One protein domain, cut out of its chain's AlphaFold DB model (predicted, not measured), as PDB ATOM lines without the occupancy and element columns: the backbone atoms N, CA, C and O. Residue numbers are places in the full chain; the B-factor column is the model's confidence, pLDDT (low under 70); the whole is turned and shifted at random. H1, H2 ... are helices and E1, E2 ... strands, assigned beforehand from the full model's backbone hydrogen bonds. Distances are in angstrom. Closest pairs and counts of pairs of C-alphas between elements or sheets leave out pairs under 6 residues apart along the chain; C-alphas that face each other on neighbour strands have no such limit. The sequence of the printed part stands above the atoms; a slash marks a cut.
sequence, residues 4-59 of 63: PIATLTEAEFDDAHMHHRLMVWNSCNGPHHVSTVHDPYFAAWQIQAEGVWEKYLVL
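AT A GLANCE: This is residues 4 to 59 of the 63 residues of an uncharacterized protein of Mesorhizobium sp. LNHC220B00 (UniProt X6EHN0). A small antiparallel sheet of three strands, with E1 between E2 and E3, has the helix H1 packed by residues 12 to 17 near the end where E1 begins and E3 ends. The short helix H2 is off the sheet and meets the beginning of H1 nearly at a right angle, with residues 34 to 43 leading to it from E2. The printed part has 56 residues, with two named helices and three named strands in the order H1, E1, E2, H2, E3; the sheet's order is E2, E1, E3, and the class is mixed, helices and strands. The whole is compact, with a radius of gyration of the C-alphas of 10.1 A and spans of 27 by 19 by 19 A.

IN THESE COORDINATES: Begin at Pro 4 and go on to C-alpha 10 at (16.132, 47.965, 2.241), where H1, residues 10 to 18, begins; it is 11.8 A long. Next look for E1, residues 22 to 26, which starts at C-alpha 22 at (23.335, 41.515, 9.434) and is 13.9 A long. E2, residues 30 to 33, follows with 10.2 A. Further on you meet H2, residues 44 to 49, with 8.8 A. Last comes E3, residues 55 to 58, 10.5 A long, ending at C-alpha 58 at (26.800, 44.783, 8.263).

HOW THE PARTS SIT: Start at the inner strand E1. E1 and E2 form an antiparallel hairpin, at 158 degrees between their directions; look at N 24 and O 32, 2.8 A apart and within hydrogen-bond range. On E1's other side is E3, antiparallel at 160 degrees, where N 23 and O 57 are 2.8 A apart. E2, H2 and E3 make a split strand-helix-strand unit, two strands that run the same way with E1 between them, and its crossover is right-handed. H1 is on the sheet, at a height of 7.8 A; its closest C-alphas to E1 are those of Ala 16 and Leu 22, 5.0 A apart. It lies only just over E3, with 3 of its C-alphas, and runs only just across the strands, at 61 degrees to E3 on the local plane. H2 is not on the sheet, but it touches H1: their closest C-alphas, those of Glu 10 and Ala 44, are 5.2 A apart, and their lines are about perpendicular, at 75 degrees. H2 and E1 are apart. In H1 and H2 every O i to N i+4 pair is within hydrogen-bond range.

THE WHOLE: The two C-alphas farthest apart are those of Ser 27 and Pro 40, 28.1 A. The printed part has no cut, and no link is long; the link from E2 to H2 has 10 residues and is short. The mean pLDDT of the printed part is 87.5; look for low values, under 70, at residues 36 to 41 of this model.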
ATOM      1  N   PRO A   4      22.829  53.728  13.318       96.31
ATOM      2  CA  PRO A   4      21.495  53.751  13.926       96.31
ATOM      3  C   PRO A   4      20.503  52.888  13.135       96.31
ATOM      4  O   PRO A   4      20.507  52.943  11.910       96.31
ATOM      5  N   ILE A   5      19.618  52.136  13.799       95.00
ATOM      6  CA  ILE A   5      18.676  51.237  13.099       95.00
ATOM      7  C   ILE A   5      17.765  51.983  12.115       95.00
ATOM      8  O   ILE A   5      17.433  51.469  11.051       95.00
ATOM      9  N   ALA A   6      17.432  53.235  12.441       94.06
ATOM     10  CA  ALA A   6      16.592  54.108  11.630       94.06
ATOM     11  C   ALA A   6      17.213  54.466  10.267       94.06
ATOM     12  O   ALA A   6      16.516  54.994   9.408       94.06
ATOM     13  N   THR A   7      18.511  54.211  10.063       95.62
ATOM     14  CA  THR A   7      19.185  54.443   8.777       95.62
ATOM     15  C   THR A   7      19.368  53.169   7.959       95.62
ATOM     16  O   THR A   7      19.957  53.250   6.885       95.62
ATOM     17  N   LEU A   8      18.925  52.007   8.456       93.88
ATOM     18  CA  LEU A   8      18.986  50.753   7.708       93.88
ATOM     19  C   LEU A   8      18.103  50.868   6.462       93.88
ATOM     20  O   LEU A   8      16.892  51.058   6.559       93.88
ATOM     21  N   THR A   9      18.721  50.783   5.290       94.25
ATOM     22  CA  THR A   9      17.997  50.800   4.015       94.25
ATOM     23  C   THR A   9      17.588  49.390   3.608       94.25
ATOM     24  O   THR A   9      18.247  48.428   3.995       94.25
ATOM     25  N   GLU A  10      16.549  49.267   2.779       91.94
ATOM     26  CA  GLU A  10      16.132  47.965   2.241       91.94
ATOM     27  C   GLU A  10      17.263  47.289   1.455       91.94
ATOM     28  O   GLU A  10      17.530  46.116   1.645       91.94
ATOM     29  N   ALA A  11      18.023  48.053   0.663       91.62
ATOM     30  CA  ALA A  11      19.138  47.504  -0.106       91.62
ATOM     31  C   ALA A  11      20.278  46.968   0.783       91.62
ATOM     32  O   ALA A  11      20.835  45.912   0.498       91.62
ATOM     33  N   GLU A  12      20.635  47.680   1.862       91.94
ATOM     34  CA  GLU A  12      21.617  47.178   2.837       91.94
ATOM     35  C   GLU A  12      21.079  45.973   3.607       91.94
ATOM     36  O   GLU A  12      21.848  45.073   3.933       91.94
ATOM     37  N   PHE A  13      19.784  45.978   3.929       91.38
ATOM     38  CA  PHE A  13      19.127  44.870   4.602       91.38
ATOM     39  C   PHE A  13      19.142  43.619   3.725       91.38
ATOM     40  O   PHE A  13      19.656  42.605   4.181       91.38
ATOM     41  N   ASP A  14      18.673  43.703   2.482       88.69
ATOM     42  CA  ASP A  14      18.614  42.588   1.537       88.69
ATOM     43  C   ASP A  14      19.999  41.981   1.298       88.69
ATOM     44  O   ASP A  14      20.177  40.771   1.435       88.69
ATOM     45  N   ASP A  15      21.003  42.819   1.015       88.69
ATOM     46  CA  ASP A  15      22.389  42.385   0.815       88.69
ATOM     47  C   ASP A  15      22.965  41.731   2.083       88.69
ATOM     48  O   ASP A  15      23.500  40.619   2.053       88.69
ATOM     49  N   ALA A  16      22.822  42.376   3.241       89.81
ATOM     50  CA  ALA A  16      23.343  41.831   4.487       89.81
ATOM     51  C   ALA A  16      22.598  40.562   4.921       89.81
ATOM     52  O   ALA A  16      23.216  39.646   5.458       89.81
ATOM     53  N   HIS A  17      21.289  40.483   4.706       84.94
ATOM     54  CA  HIS A  17      20.457  39.344   5.075       84.94
ATOM     55  C   HIS A  17      20.719  38.142   4.165       84.94
ATOM     56  O   HIS A  17      20.981  37.053   4.675       84.94
ATOM     57  N   MET A  18      20.749  38.342   2.842       84.06
ATOM     58  CA  MET A  18      21.038  37.295   1.852       84.06
ATOM     59  C   MET A  18      22.379  36.600   2.116       84.06
ATOM     60  O   MET A  18      22.539  35.412   1.837       84.06
ATOM     61  N   HIS A  19      23.335  37.333   2.683       86.00
ATOM     62  CA  HIS A  19      24.668  36.835   2.998       86.00
ATOM     63  C   HIS A  19      24.872  36.490   4.484       86.00
ATOM     64  O   HIS A  19      25.992  36.173   4.879       86.00
ATOM     65  N   HIS A  20      23.825  36.533   5.317       87.81
ATOM     66  CA  HIS A  20      23.902  36.307   6.768       87.81
ATOM     67  C   HIS A  20      24.946  37.197   7.473       87.81
ATOM     68  O   HIS A  20      25.655  36.762   8.379       87.81
ATOM     69  N   ARG A  21      25.048  38.463   7.072       91.44
ATOM     70  CA  ARG A  21      25.999  39.469   7.578       91.44
ATOM     71  C   ARG A  21      25.347  40.545   8.443       91.44
ATOM     72  O   ARG A  21      26.047  41.440   8.914       91.44
ATOM     73  N   LEU A  22      24.035  40.495   8.660       92.69
ATOM     74  CA  LEU A  22      23.335  41.515   9.434       92.69
ATOM     75  C   LEU A  22      23.406  41.244  10.943       92.69
ATOM     76  O   LEU A  22      22.897  40.246  11.447       92.69
ATOM     77  N   MET A  23      23.981  42.188  11.678       94.44
ATOM     78  CA  MET A  23      23.947  42.245  13.135       94.44
ATOM     79  C   MET A  23      23.039  43.393  13.579       94.44
ATOM     80  O   MET A  23      23.121  44.493  13.035       94.44
ATOM     81  N   VAL A  24      22.237  43.169  14.612       94.12
ATOM     82  CA  VAL A  24      21.418  44.185  15.290       94.12
ATOM     83  C   VAL A  24      21.833  44.290  16.755       94.12
ATOM     84  O   VAL A  24      22.440  43.372  17.297       94.12
ATOM     85  N   TRP A  25      21.597  45.427  17.400       95.88
ATOM     86  CA  TRP A  25      22.037  45.659  18.777       95.88
ATOM     87  C   TRP A  25      21.090  46.590  19.524       95.88
ATOM     88  O   TRP A  25      20.611  47.572  18.952       95.88
ATOM     89  N   ASN A  26      20.874  46.321  20.811       94.88
ATOM     90  CA  ASN A  26      20.277  47.256  21.765       94.88
ATOM     91  C   ASN A  26      20.993  47.184  23.124       94.88
ATOM     92  O   ASN A  26      21.790  46.276  23.383       94.88
ATOM     93  N   SER A  27      20.708  48.145  23.998       93.44
ATOM     94  CA  SER A  27      21.321  48.238  25.328       93.44
ATOM     95  C   SER A  27      20.974  47.074  26.269       93.44
ATOM     96  O   SER A  27      21.777  46.743  27.139       93.44
ATOM     97  N   CYS A  28      19.817  46.433  26.083       91.94
ATOM     98  CA  CYS A  28      19.325  45.362  26.958       91.94
ATOM     99  C   CYS A  28      19.898  43.972  26.628       91.94
ATOM    100  O   CYS A  28      20.203  43.201  27.532       91.94
ATOM    101  N   ASN A  29      20.034  43.650  25.343       90.06
ATOM    102  CA  ASN A  29      20.348  42.314  24.828       90.06
ATOM    103  C   ASN A  29      21.753  42.239  24.212       90.06
ATOM    104  O   ASN A  29      22.258  41.146  23.961       90.06
ATOM    105  N   GLY A  30      22.393  43.383  23.958       93.38
ATOM    106  CA  GLY A  30      23.668  43.421  23.255       93.38
ATOM    107  C   GLY A  30      23.529  43.055  21.769       93.38
ATOM    108  O   GLY A  30      22.455  43.224  21.187       93.38
ATOM    109  N   PRO A  31      24.628  42.631  21.114       93.75
ATOM    110  CA  PRO A  31      24.629  42.341  19.685       93.75
ATOM    111  C   PRO A  31      23.990  40.981  19.398       93.75
ATOM    112  O   PRO A  31      24.335  39.976  20.015       93.75
ATOM    113  N   HIS A  32      23.109  40.946  18.410       92.06
ATOM    114  CA  HIS A  32      22.395  39.769  17.946       92.06
ATOM    115  C   HIS A  32      22.602  39.592  16.439       92.06
ATOM    116  O   HIS A  32      22.568  40.556  15.675       92.06
ATOM    117  N   HIS A  33      22.841  38.353  16.015       91.69
ATOM    118  CA  HIS A  33      23.042  38.007  14.611       91.69
ATOM    119  C   HIS A  33      21.715  37.605  13.976       91.69
ATOM    120  O   HIS A  33      21.107  36.614  14.385       91.69
ATOM    121  N   VAL A  34      21.296  38.339  12.946       87.12
ATOM    122  CA  VAL A  34      20.113  38.015  12.144       87.12
ATOM    123  C   VAL A  34      20.502  36.906  11.161       87.12
ATOM    124  O   VAL A  34      20.868  37.151  10.015       87.12
ATOM    125  N   SER A  35      20.524  35.672  11.665       74.38
ATOM    126  CA  SER A  35      21.025  34.485  10.953       74.38
ATOM    127  C   SER A  35      19.933  33.698  10.234       74.38
ATOM    128  O   SER A  35      20.210  33.035   9.237       74.38
ATOM    129  N   THR A  36      18.689  33.803  10.691       63.19
ATOM    130  CA  THR A  36      17.550  33.088  10.117       63.19
ATOM    131  C   THR A  36      16.335  33.973  10.182       63.19
ATOM    132  O   THR A  36      15.796  34.205  11.265       63.19
ATOM    133  N   VAL A  37      15.872  34.409   9.018       61.03
ATOM    134  CA  VAL A  37      14.502  34.860   8.887       61.03
ATOM    135  C   VAL A  37      13.744  33.826   8.076       61.03
ATOM    136  O   VAL A  37      14.049  33.562   6.919       61.03
ATOM    137  N   HIS A  38      12.776  33.185   8.725       56.75
ATOM    138  CA  HIS A  38      11.929  32.172   8.095       56.75
ATOM    139  C   HIS A  38      10.843  32.775   7.195       56.75
ATOM    140  O   HIS A  38      10.111  32.029   6.546       56.75
ATOM    141  N   ASP A  39      10.735  34.102   7.162       66.44
ATOM    142  CA  ASP A  39       9.736  34.820   6.388       66.44
ATOM    143  C   ASP A  39      10.384  35.442   5.134       66.44
ATOM    144  O   ASP A  39      11.224  36.335   5.262       66.44
ATOM    145  N   PRO A  40      10.016  34.995   3.918       63.56
ATOM    146  CA  PRO A  40      10.515  35.579   2.673       63.56
ATOM    147  C   PRO A  40      10.040  37.022   2.438       63.56
ATOM    148  O   PRO A  40      10.520  37.661   1.506       63.56
ATOM    149  N   TYR A  41       9.111  37.538   3.249       67.06
ATOM    150  CA  TYR A  41       8.673  38.935   3.232       67.06
ATOM    151  C   TYR A  41       9.346  39.790   4.302       67.06
ATOM    152  O   TYR A  41       8.924  40.929   4.516       67.06
ATOM    153  N   PHE A  42      10.356  39.254   4.990       77.75
ATOM    154  CA  PHE A  42      11.024  40.015   6.022       77.75
ATOM    155  C   PHE A  42      11.887  41.124   5.437       77.75
ATOM    156  O   PHE A  42      12.715  40.866   4.568       77.75
ATOM    157  N   ALA A  43      11.677  42.342   5.924       85.06
ATOM    158  CA  ALA A  43      12.196  43.567   5.332       85.06
ATOM    159  C   ALA A  43      12.779  44.516   6.388       85.06
ATOM    160  O   ALA A  43      12.470  44.421   7.585       85.06
ATOM    161  N   ALA A  44      13.570  45.498   5.951       86.50
ATOM    162  CA  ALA A  44      14.230  46.463   6.838       86.50
ATOM    163  C   ALA A  44      13.243  47.192   7.764       86.50
ATOM    164  O   ALA A  44      13.522  47.407   8.950       86.50
ATOM    165  N   TRP A  45      12.070  47.551   7.236       87.12
ATOM    166  CA  TRP A  45      11.046  48.280   7.984       87.12
ATOM    167  C   TRP A  45      10.485  47.484   9.167       87.12
ATOM    168  O   TRP A  45      10.063  48.094  10.146       87.12
ATOM    169  N   GLN A  46      10.497  46.147   9.131       88.06
ATOM    170  CA  GLN A  46      10.020  45.332  10.255       88.06
ATOM    171  C   GLN A  46      10.989  45.387  11.428       88.06
ATOM    172  O   GLN A  46      10.554  45.637  12.548       88.06
ATOM    173  N   ILE A  47      12.296  45.270  11.174       86.44
ATOM    174  CA  ILE A  47      13.327  45.440  12.211       86.44
ATOM    175  C   ILE A  47      13.228  46.830  12.851       86.44
ATOM    176  O   ILE A  47      13.397  46.985  14.061       86.44
ATOM    177  N   GLN A  48      12.949  47.855  12.044       88.19
ATOM    178  CA  GLN A  48      12.750  49.218  12.536       88.19
ATOM    179  C   GLN A  48      11.464  49.344  13.363       88.19
ATOM    180  O   GLN A  48      11.476  49.969  14.423       88.19
ATOM    181  N   ALA A  49      10.367  48.746  12.894       86.88
ATOM    182  CA  ALA A  49       9.054  48.814  13.529       86.88
ATOM    183  C   ALA A  49       8.947  47.977  14.812       86.88
ATOM    184  O   ALA A  49       8.158  48.332  15.684       86.88
ATOM    185  N   GLU A  50       9.748  46.916  14.964       85.00
ATOM    186  CA  GLU A  50       9.859  46.164  16.221       85.00
ATOM    187  C   GLU A  50      10.200  47.091  17.394       85.00
ATOM    188  O   GLU A  50       9.790  46.835  18.525       85.00
ATOM    189  N   GLY A  51      10.960  48.165  17.141       82.69
ATOM    190  CA  GLY A  51      11.358  49.137  18.162       82.69
ATOM    191  C   GLY A  51      12.268  48.557  19.249       82.69
ATOM    192  O   GLY A  51      12.571  49.238  20.226       82.69
ATOM    193  N   VAL A  52      12.705  47.304  19.092       89.62
ATOM    194  CA  VAL A  52      13.586  46.605  20.031       89.62
ATOM    195  C   VAL A  52      15.044  46.965  19.768       89.62
ATOM    196  O   VAL A  52      15.824  47.064  20.712       89.62
ATOM    197  N   TRP A  53      15.433  47.155  18.508       93.25
ATOM    198  CA  TRP A  53      16.825  47.363  18.111       93.25
ATOM    199  C   TRP A  53      17.173  48.847  18.018       93.25
ATOM    200  O   TRP A  53      16.370  49.659  17.578       93.25
ATOM    201  N   GLU A  54      18.389  49.215  18.413       95.31
ATOM    202  CA  GLU A  54      18.873  50.601  18.378       95.31
ATOM    203  C   GLU A  54      19.857  50.831  17.225       95.31
ATOM    204  O   GLU A  54      19.942  51.928  16.664       95.31
ATOM    205  N   LYS A  55      20.645  49.805  16.883       96.50
ATOM    206  CA  LYS A  55      21.748  49.889  15.919       96.50
ATOM    207  C   LYS A  55      21.832  48.635  15.058       96.50
ATOM    208  O   LYS A  55      21.417  47.562  15.487       96.50
ATOM    209  N   TYR A  56      22.456  48.771  13.893       95.75
ATOM    210  CA  TYR A  56      22.847  47.658  13.035       95.75
ATOM    211  C   TYR A  56      24.315  47.738  12.618       95.75
ATOM    212  O   TYR A  56      24.952  48.799  12.658       95.75
ATOM    213  N   LEU A  57      24.860  46.598  12.218       95.50
ATOM    214  CA  LEU A  57      26.182  46.453  11.636       95.50
ATOM    215  C   LEU A  57      26.100  45.399  10.533       95.50
ATOM    216  O   LEU A  57      25.654  44.284  10.777       95.50
ATOM    217  N   VAL A  58      26.572  45.749   9.341       93.75
ATOM    218  CA  VAL A  58      26.800  44.783   8.263       93.75
ATOM    219  C   VAL A  58      28.237  44.291   8.379       93.75
ATOM    220  O   VAL A  58      29.177  45.094   8.362       93.75
ATOM    221  N   LEU A  59      28.405  42.987   8.569       92.12
ATOM    222  CA  LEU A  59      29.711  42.340   8.591       92.12
ATOM    223  C   LEU A  59      30.324  42.341   7.178       92.12
ATOM    224  O   LEU A  59      29.590  42.318   6.185       92.12
TER     225      LEU A  59